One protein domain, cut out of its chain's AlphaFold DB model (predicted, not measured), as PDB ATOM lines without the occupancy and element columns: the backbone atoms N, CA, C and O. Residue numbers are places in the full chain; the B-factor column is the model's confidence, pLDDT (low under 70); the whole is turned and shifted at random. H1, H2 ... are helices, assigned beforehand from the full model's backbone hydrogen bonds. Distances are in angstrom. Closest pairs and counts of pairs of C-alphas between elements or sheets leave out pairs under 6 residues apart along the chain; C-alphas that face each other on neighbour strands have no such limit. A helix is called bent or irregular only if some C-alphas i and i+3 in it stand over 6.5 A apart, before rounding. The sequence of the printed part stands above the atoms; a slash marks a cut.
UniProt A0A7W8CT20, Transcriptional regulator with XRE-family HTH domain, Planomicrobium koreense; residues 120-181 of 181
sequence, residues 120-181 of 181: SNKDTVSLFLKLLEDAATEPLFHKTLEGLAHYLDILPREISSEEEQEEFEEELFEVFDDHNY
ATOM      1  N   SER A 120     -29.922 -60.995  60.432       92.81
ATOM      2  CA  SER A 120     -29.571 -60.409  61.735       92.81
ATOM      3  C   SER A 120     -29.566 -58.876  61.703       92.81
ATOM      4  O   SER A 120     -29.784 -58.241  62.728       92.81
ATOM      5  N   ASN A 121     -29.378 -58.285  60.523       91.44
ATOM      6  CA  ASN A 121     -29.213 -56.852  60.266       91.44
ATOM      7  C   ASN A 121     -30.420 -56.239  59.525       91.44
ATOM      8  O   ASN A 121     -30.264 -55.459  58.586       91.44
ATOM      9  N   LYS A 122     -31.647 -56.603  59.925       92.00
ATOM     10  CA  LYS A 122     -32.885 -56.197  59.224       92.00
ATOM     11  C   LYS A 122     -33.057 -54.687  59.105       92.00
ATOM     12  O   LYS A 122     -33.511 -54.226  58.062       92.00
ATOM     13  N   ASP A 123     -32.698 -53.937  60.142       94.56
ATOM     14  CA  ASP A 123     -32.837 -52.479  60.139       94.56
ATOM     15  C   ASP A 123     -31.900 -51.841  59.105       94.56
ATOM     16  O   ASP A 123     -32.332 -50.990  58.330       94.56
ATOM     17  N   THR A 124     -30.659 -52.328  59.000       94.56
ATOM     18  CA  THR A 124     -29.692 -51.899  57.976       94.56
ATOM     19  C   THR A 124     -30.192 -52.197  56.567       94.56
ATOM     20  O   THR A 124     -30.159 -51.322  55.706       94.56
ATOM     21  N   VAL A 125     -30.706 -53.407  56.323       93.88
ATOM     22  CA  VAL A 125     -31.263 -53.757  55.007       93.88
ATOM     23  C   VAL A 125     -32.503 -52.921  54.692       93.88
ATOM     24  O   VAL A 125     -32.673 -52.486  53.558       93.88
ATOM     25  N   SER A 126     -33.346 -52.636  55.685       94.69
ATOM     26  CA  SER A 126     -34.531 -51.788  55.504       94.69
ATOM     27  C   SER A 126     -34.146 -50.349  55.158       94.69
ATOM     28  O   SER A 126     -34.765 -49.743  54.287       94.69
ATOM     29  N   LEU A 127     -33.095 -49.818  55.791       96.25
ATOM     30  CA  LEU A 127     -32.541 -48.510  55.457       96.25
ATOM     31  C   LEU A 127     -31.966 -48.490  54.037       96.25
ATOM     32  O   LEU A 127     -32.264 -47.566  53.288       96.25
ATOM     33  N   PHE A 128     -31.207 -49.516  53.643       95.19
ATOM     34  CA  PHE A 128     -30.696 -49.635  52.275       95.19
ATOM     35  C   PHE A 128     -31.831 -49.636  51.244       95.19
ATOM     36  O   PHE A 128     -31.773 -48.891  50.270       95.19
ATOM     37  N   LEU A 129     -32.896 -50.409  51.481       95.12
ATOM     38  CA  LEU A 129     -34.071 -50.413  50.605       95.12
ATOM     39  C   LEU A 129     -34.741 -49.038  50.540       95.12
ATOM     40  O   LEU A 129     -35.180 -48.631  49.469       95.12
ATOM     41  N   LYS A 130     -34.793 -48.305  51.658       97.12
ATOM     42  CA  LYS A 130     -35.358 -46.954  51.685       97.12
ATOM     43  C   LYS A 130     -34.506 -45.947  50.910       97.12
ATOM     44  O   LYS A 130     -35.052 -45.121  50.187       97.12
ATOM     45  N   LEU A 131     -33.182 -46.048  51.010       96.75
ATOM     46  CA  LEU A 131     -32.260 -45.243  50.204       96.75
ATOM     47  C   LEU A 131     -32.396 -45.566  48.713       96.75
ATOM     48  O   LEU A 131     -32.425 -44.657  47.894       96.75
ATOM     49  N   LEU A 132     -32.559 -46.842  48.361       94.31
ATOM     50  CA  LEU A 132     -32.806 -47.247  46.979       94.31
ATOM     51  C   LEU A 132     -34.170 -46.753  46.455       94.31
ATOM     52  O   LEU A 132     -34.317 -46.500  45.266       94.31
ATOM     53  N   GLU A 133     -35.178 -46.609  47.314       95.38
ATOM     54  CA  GLU A 133     -36.490 -46.074  46.925       95.38
ATOM     55  C   GLU A 133     -36.455 -44.553  46.711       95.38
ATOM     56  O   GLU A 133     -36.965 -44.059  45.705       95.38
ATOM     57  N   ASP A 134     -35.844 -43.815  47.639       96.94
ATOM     58  CA  ASP A 134     -35.970 -42.353  47.700       96.94
ATOM     59  C   ASP A 134     -34.763 -41.596  47.126       96.94
ATOM     60  O   ASP A 134     -34.896 -40.431  46.757       96.94
ATOM     61  N   ALA A 135     -33.586 -42.226  47.082       95.12
ATOM     62  CA  ALA A 135     -32.302 -41.584  46.795       95.12
ATOM     63  C   ALA A 135     -31.466 -42.337  45.741       95.12
ATOM     64  O   ALA A 135     -30.276 -42.076  45.594       95.12
ATOM     65  N   ALA A 136     -32.067 -43.248  44.966       91.19
ATOM     66  CA  ALA A 136     -31.354 -44.037  43.953       91.19
ATOM     67  C   ALA A 136     -30.764 -43.235  42.784       91.19
ATOM     68  O   ALA A 136     -30.079 -43.821  41.956       91.19
ATOM     69  N   THR A 137     -31.056 -41.939  42.669       93.25
ATOM     70  CA  THR A 137     -30.430 -41.047  41.679       93.25
ATOM     71  C   THR A 137     -29.444 -40.070  42.312       93.25
ATOM     72  O   THR A 137     -28.880 -39.244  41.601       93.25
ATOM     73  N   GLU A 138     -29.277 -40.103  43.636       94.69
ATOM     74  CA  GLU A 138     -28.383 -39.197  44.350       94.69
ATOM     75  C   GLU A 138     -26.928 -39.649  44.160       94.69
ATOM     76  O   GLU A 138     -26.579 -40.756  44.580       94.69
ATOM     77  N   PRO A 139     -26.038 -38.810  43.595       91.44
ATOM     78  CA  PRO A 139     -24.645 -39.195  43.364       91.44
ATOM     79  C   PRO A 139     -23.935 -39.644  44.643       91.44
ATOM     80  O   PRO A 139     -23.217 -40.640  44.638       91.44
ATOM     81  N   LEU A 140     -24.201 -38.969  45.767       92.62
ATOM     82  CA  LEU A 140     -23.597 -39.297  47.059       92.62
ATOM     83  C   LEU A 140     -23.924 -40.726  47.513       92.62
ATOM     84  O   LEU A 140     -23.070 -41.382  48.102       92.62
ATOM     85  N   PHE A 141     -25.132 -41.228  47.232       93.75
ATOM     86  CA  PHE A 141     -25.508 -42.602  47.569       93.75
ATOM     87  C   PHE A 141     -24.628 -43.613  46.824       93.75
ATOM     88  O   PHE A 141     -24.099 -44.534  47.446       93.75
ATOM     89  N   HIS A 142     -24.414 -43.405  45.522       90.75
ATOM     90  CA  HIS A 142     -23.555 -44.264  44.707       90.75
ATOM     91  C   HIS A 142     -22.091 -44.180  45.134       90.75
ATOM     92  O   HIS A 142     -21.509 -45.217  45.442       90.75
ATOM     93  N   LYS A 143     -21.543 -42.961  45.256       92.69
ATOM     94  CA  LYS A 143     -20.146 -42.743  45.661       92.69
ATOM     95  C   LYS A 143     -19.847 -43.372  47.024       92.69
ATOM     96  O   LYS A 143     -18.826 -44.029  47.195       92.69
ATOM     97  N   THR A 144     -20.775 -43.251  47.980       94.12
ATOM     98  CA  THR A 144     -20.633 -43.851  49.320       94.12
ATOM     99  C   THR A 144     -20.662 -45.379  49.278       94.12
ATOM    100  O   THR A 144     -19.881 -46.021  49.975       94.12
ATOM    101  N   LEU A 145     -21.563 -45.982  48.494       93.31
ATOM    102  CA  LEU A 145     -21.629 -47.441  48.360       93.31
ATOM    103  C   LEU A 145     -20.385 -48.013  47.683       93.31
ATOM    104  O   LEU A 145     -19.886 -49.048  48.119       93.31
ATOM    105  N   GLU A 146     -19.908 -47.348  46.637       92.00
ATOM    106  CA  GLU A 146     -18.701 -47.731  45.911       92.00
ATOM    107  C   GLU A 146     -17.461 -47.601  46.794       92.00
ATOM    108  O   GLU A 146     -16.749 -48.586  46.980       92.00
ATOM    109  N   GLY A 147     -17.294 -46.463  47.473       93.62
ATOM    110  CA  GLY A 147     -16.200 -46.258  48.419       93.62
ATOM    111  C   GLY A 147     -16.224 -47.271  49.561       93.62
ATOM    112  O   GLY A 147     -15.196 -47.849  49.902       93.62
ATOM    113  N   LEU A 148     -17.400 -47.589  50.111       94.19
ATOM    114  CA  LEU A 148     -17.524 -48.653  51.111       94.19
ATOM    115  C   LEU A 148     -17.123 -50.026  50.545       94.19
ATOM    116  O   LEU A 148     -16.507 -50.822  51.254       94.19
ATOM    117  N   ALA A 149     -17.463 -50.321  49.290       91.62
ATOM    118  CA  ALA A 149     -17.090 -51.576  48.645       91.62
ATOM    119  C   ALA A 149     -15.577 -51.667  48.382       91.62
ATOM    120  O   ALA A 149     -15.004 -52.735  48.605       91.62
ATOM    121  N   HIS A 150     -14.934 -50.570  47.973       91.75
ATOM    122  CA  HIS A 150     -13.477 -50.476  47.848       91.75
ATOM    123  C   HIS A 150     -12.776 -50.588  49.205       91.75
ATOM    124  O   HIS A 150     -11.817 -51.344  49.331       91.75
ATOM    125  N   TYR A 151     -13.270 -49.900  50.238       92.50
ATOM    126  CA  TYR A 151     -12.688 -49.944  51.584       92.50
ATOM    127  C   TYR A 151     -12.713 -51.353  52.195       92.50
ATOM    128  O   TYR A 151     -11.800 -51.745  52.917       92.50
ATOM    129  N   LEU A 152     -13.765 -52.126  51.908       92.00
ATOM    130  CA  LEU A 152     -13.933 -53.497  52.399       92.00
ATOM    131  C   LEU A 152     -13.298 -54.563  51.486       92.00
ATOM    132  O   LEU A 152     -13.534 -55.751  51.714       92.00
ATOM    133  N   ASP A 153     -12.544 -54.160  50.455       88.19
ATOM    134  CA  ASP A 153     -11.949 -55.043  49.439       88.19
ATOM    135  C   ASP A 153     -12.978 -55.968  48.744       88.19
ATOM    136  O   ASP A 153     -12.672 -57.087  48.327       88.19
ATOM    137  N   ILE A 154     -14.234 -55.516  48.634       88.38
ATOM    138  CA  ILE A 154     -15.315 -56.229  47.932       88.38
ATOM    139  C   ILE A 154     -15.295 -55.891  46.438       88.38
ATOM    140  O   ILE A 154     -15.647 -56.733  45.612       88.38
ATOM    141  N   LEU A 155     -14.903 -54.661  46.099       86.62
ATOM    142  CA  LEU A 155     -14.763 -54.169  44.734       86.62
ATOM    143  C   LEU A 155     -13.267 -53.909  44.443       86.62
ATOM    144  O   LEU A 155     -12.587 -53.336  45.296       86.62
ATOM    145  N   PRO A 156     -12.717 -54.338  43.293       83.06
ATOM    146  CA  PRO A 156     -11.359 -53.996  42.885       83.06
ATOM    147  C   PRO A 156     -11.268 -52.510  42.538       83.06
ATOM    148  O   PRO A 156     -12.134 -52.001  41.831       83.06
ATOM    149  N   ARG A 157     -10.193 -51.841  42.968       79.50
ATOM    150  CA  ARG A 157      -9.992 -50.389  42.776       79.50
ATOM    151  C   ARG A 157      -9.942 -49.959  41.312       79.50
ATOM    152  O   ARG A 157     -10.147 -48.794  41.000       79.50
ATOM    153  N   GLU A 158      -9.642 -50.883  40.404       78.81
ATOM    154  CA  GLU A 158      -9.648 -50.632  38.964       78.81
ATOM    155  C   GLU A 158     -11.066 -50.407  38.412       78.81
ATOM    156  O   GLU A 158     -11.219 -49.886  37.304       78.81
ATOM    157  N   ILE A 159     -12.102 -50.810  39.157       79.62
ATOM    158  CA  ILE A 159     -13.506 -50.628  38.799       79.62
ATOM    159  C   ILE A 159     -14.036 -49.384  39.514       79.62
ATOM    160  O   ILE A 159     -14.710 -49.489  40.530       79.62
ATOM    161  N   SER A 160     -13.764 -48.217  38.936       81.06
ATOM    162  CA  SER A 160     -14.315 -46.945  39.410       81.06
ATOM    163  C   SER A 160     -15.386 -46.401  38.460       81.06
ATOM    164  O   SER A 160     -15.271 -46.532  37.234       81.06
ATOM    165  N   SER A 161     -16.442 -45.802  39.010       74.44
ATOM    166  CA  SER A 161     -17.501 -45.160  38.229       74.44
ATOM    167  C   SER A 161     -17.069 -43.827  37.612       74.44
ATOM    168  O   SER A 161     -17.473 -43.541  36.481       74.44
ATOM    169  N   GLU A 162     -16.245 -43.030  38.304       78.06
ATOM    170  CA  GLU A 162     -15.849 -41.673  37.898       78.06
ATOM    171  C   GLU A 162     -14.463 -41.278  38.450       78.06
ATOM    172  O   GLU A 162     -14.052 -41.742  39.506       78.06
ATOM    173  N   GLU A 163     -13.747 -40.359  37.785       75.19
ATOM    174  CA  GLU A 163     -12.461 -39.827  38.296       75.19
ATOM    175  C   GLU A 163     -12.625 -39.108  39.650       75.19
ATOM    176  O   GLU A 163     -11.747 -39.169  40.504       75.19
ATOM    177  N   GLU A 164     -13.781 -38.478  39.885       82.25
ATOM    178  CA  GLU A 164     -14.118 -37.823  41.160       82.25
ATOM    179  C   GLU A 164     -14.328 -38.810  42.323       82.25
ATOM    180  O   GLU A 164     -14.508 -38.383  43.465       82.25
ATOM    181  N   GLN A 165     -14.386 -40.115  42.043       89.75
ATOM    182  CA  GLN A 165     -14.546 -41.143  43.067       89.75
ATOM    183  C   GLN A 165     -13.278 -41.283  43.915       89.75
ATOM    184  O   GLN A 165     -13.389 -41.460  45.123       89.75
ATOM    185  N   GLU A 166     -12.092 -41.150  43.312       87.06
ATOM    186  CA  GLU A 166     -10.815 -41.298  44.026       87.06
ATOM    187  C   GLU A 166     -10.658 -40.231  45.120       87.06
ATOM    188  O   GLU A 166     -10.365 -40.561  46.266       87.06
ATOM    189  N   GLU A 167     -10.937 -38.961  44.800       89.00
ATOM    190  CA  GLU A 167     -10.873 -37.851  45.765       89.00
ATOM    191  C   GLU A 167     -11.887 -38.036  46.906       89.00
ATOM    192  O   GLU A 167     -11.561 -37.850  48.077       89.00
ATOM    193  N   PHE A 168     -13.112 -38.460  46.577       92.69
ATOM    194  CA  PHE A 168     -14.137 -38.748  47.582       92.69
ATOM    195  C   PHE A 168     -13.730 -39.901  48.512       92.69
ATOM    196  O   PHE A 168     -13.996 -39.851  49.714       92.69
ATOM    197  N   GLU A 169     -13.094 -40.940  47.974       93.69
ATOM    198  CA  GLU A 169     -12.632 -42.092  48.745       93.69
ATOM    199  C   GLU A 169     -11.482 -41.760  49.681       93.69
ATOM    200  O   GLU A 169     -11.490 -42.242  50.811       93.69
ATOM    201  N   GLU A 170     -10.534 -40.921  49.259       90.69
ATOM    202  CA  GLU A 170      -9.448 -40.464  50.130       90.69
ATOM    203  C   GLU A 170     -10.006 -39.801  51.398       90.69
ATOM    204  O   GLU A 170      -9.666 -40.217  52.508       90.69
ATOM    205  N   GLU A 171     -10.936 -38.852  51.251       92.50
ATOM    206  CA  GLU A 171     -11.585 -38.197  52.395       92.50
ATOM    207  C   GLU A 171     -12.428 -39.177  53.230       92.50
ATOM    208  O   GLU A 171     -12.436 -39.121  54.463       92.50
ATOM    209  N   LEU A 172     -13.154 -40.088  52.576       92.56
ATOM    210  CA  LEU A 172     -14.018 -41.051  53.254       92.56
ATOM    211  C   LEU A 172     -13.216 -42.082  54.060       92.56
ATOM    212  O   LEU A 172     -13.629 -42.462  55.159       92.56
ATOM    213  N   PHE A 173     -12.084 -42.548  53.533       94.19
ATOM    214  CA  PHE A 173     -11.264 -43.575  54.173       94.19
ATOM    215  C   PHE A 173     -10.553 -43.035  55.407       94.19
ATOM    216  O   PHE A 173     -10.477 -43.757  56.398       94.19
ATOM    217  N   GLU A 174     -10.136 -41.763  55.406       92.44
ATOM    218  CA  GLU A 174      -9.638 -41.102  56.621       92.44
ATOM    219  C   GLU A 174     -10.683 -41.159  57.747       92.44
ATOM    220  O   GLU A 174     -10.376 -41.551  58.874       92.44
ATOM    221  N   VAL A 175     -11.946 -40.851  57.430       91.88
ATOM    222  CA  VAL A 175     -13.049 -40.925  58.401       91.88
ATOM    223  C   VAL A 175     -13.283 -42.360  58.874       91.88
ATOM    224  O   VAL A 175     -13.533 -42.585  60.061       91.88
ATOM    225  N   PHE A 176     -13.235 -43.342  57.973       92.69
ATOM    226  CA  PHE A 176     -13.415 -44.744  58.349       92.69
ATOM    227  C   PHE A 176     -12.292 -45.233  59.259       92.69
ATOM    228  O   PHE A 176     -12.594 -45.800  60.308       92.69
ATOM    229  N   ASP A 177     -11.032 -44.962  58.926       90.00
ATOM    230  CA  ASP A 177      -9.866 -45.378  59.711       90.00
ATOM    231  C   ASP A 177      -9.871 -44.784  61.130       90.00
ATOM    232  O   ASP A 177      -9.519 -45.471  62.094       90.00
ATOM    233  N   ASP A 178     -10.362 -43.553  61.290       89.12
ATOM    234  CA  ASP A 178     -10.525 -42.906  62.598       89.12
ATOM    235  C   ASP A 178     -11.616 -43.550  63.475       89.12
ATOM    236  O   ASP A 178     -11.622 -43.395  64.704       89.12
ATOM    237  N   HIS A 179     -12.543 -44.296  62.869       81.56
ATOM    238  CA  HIS A 179     -13.723 -44.854  63.532       81.56
ATOM    239  C   HIS A 179     -13.798 -46.389  63.530       81.56
ATOM    240  O   HIS A 179     -14.719 -46.942  64.135       81.56
ATOM    241  N   ASN A 180     -12.830 -47.085  62.930       69.44
ATOM    242  CA  ASN A 180     -12.807 -48.548  62.817       69.44
ATOM    243  C   ASN A 180     -12.169 -49.254  64.043       69.44
ATOM    244  O   ASN A 180     -11.327 -50.143  63.890       69.44
ATOM    245  N   TYR A 181     -12.552 -48.849  65.266       52.41
ATOM    246  CA  TYR A 181     -12.048 -49.386  66.549       52.41
ATOM    247  C   TYR A 181     -13.071 -50.233  67.317       52.41
ATOM    248  O   TYR A 181     -14.246 -49.812  67.426       52.41
TER     249      TYR A 181
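Overview. This is residues 120 to 181 of the 181 residues of the protein "Transcriptional regulator with XRE-family HTH domain" of Planomicrobium koreense (UniProt A0A7W8CT20). The longest helix, H3, packs on H2, the two crossing steeply, while H1 is set off on the far side of H2 from H3; H1 and H2 open as a V from the turn that joins them, with a gap between their other ends. A long loop, residues 152 to 163, folds back from the end of H2 to the beginning of H3, and residues 120 to 127 stick out at the other end of H1. The printed part has 62 residues with three named helices, in the order H1, H2, H3, and no named strand; the class is all helix. The whole is only just compact, close to loose, with a radius of gyration of the C-alphas of 12.6 A and spans of 31 by 28 by 18 A.

Along the chain. H3 holds residues 164 to 179 and is 23.5 A long from first to last C-alpha; it begins at C-alpha 164 at (-14.118, -37.823, 41.160) and ends at C-alpha 179 at (-13.723, -44.854, 63.532). H2 holds residues 139 to 151 and is 18.1 A long. H1 holds residues 122 to 134 and is 18.3 A long, with C-alpha 122 at (-32.885, -56.197, 59.224). None of the three is bent or irregular.

Arrangement. H3 and H2 touch, with 7 pairs of C-alphas within 8 A; the closest C-alphas are those of Gly 147 and Glu 169, 5.5 A apart. Their lines stand at a steep tilt of 61 degrees and run the same way, and their centres are 9.9 A apart. H2 and H1 are close but not clearly touching: the closest C-alphas, those of Leu 131 and Phe 141, are 7.7 A apart. These two stand at a steep tilt of 39 degrees and run opposite ways, with 15.0 A between centres. H1 and H3 are apart. In H1, H2 and H3 every backbone O i to N i+4 pair is within hydrogen-bond range.

Size, cuts and confidence. The two C-alphas farthest apart are those of Ser 120 and Glu 163, at 35.6 A. The printed part has no cut and ends at Tyr 181, the chain's last residue. The link from H1 to H2 is tight, with 4 residues, and the link from H2 to H3 is long, with 12 residues whose C-alphas lie 10 to 16 A from the mean of all C-alphas. Residues 120 to 127, of which 122 to 127 belong to H1, stand free, and so do residues 133 to 139. The mean pLDDT of the printed part is 89.5; residues 180 to 181 are under 70.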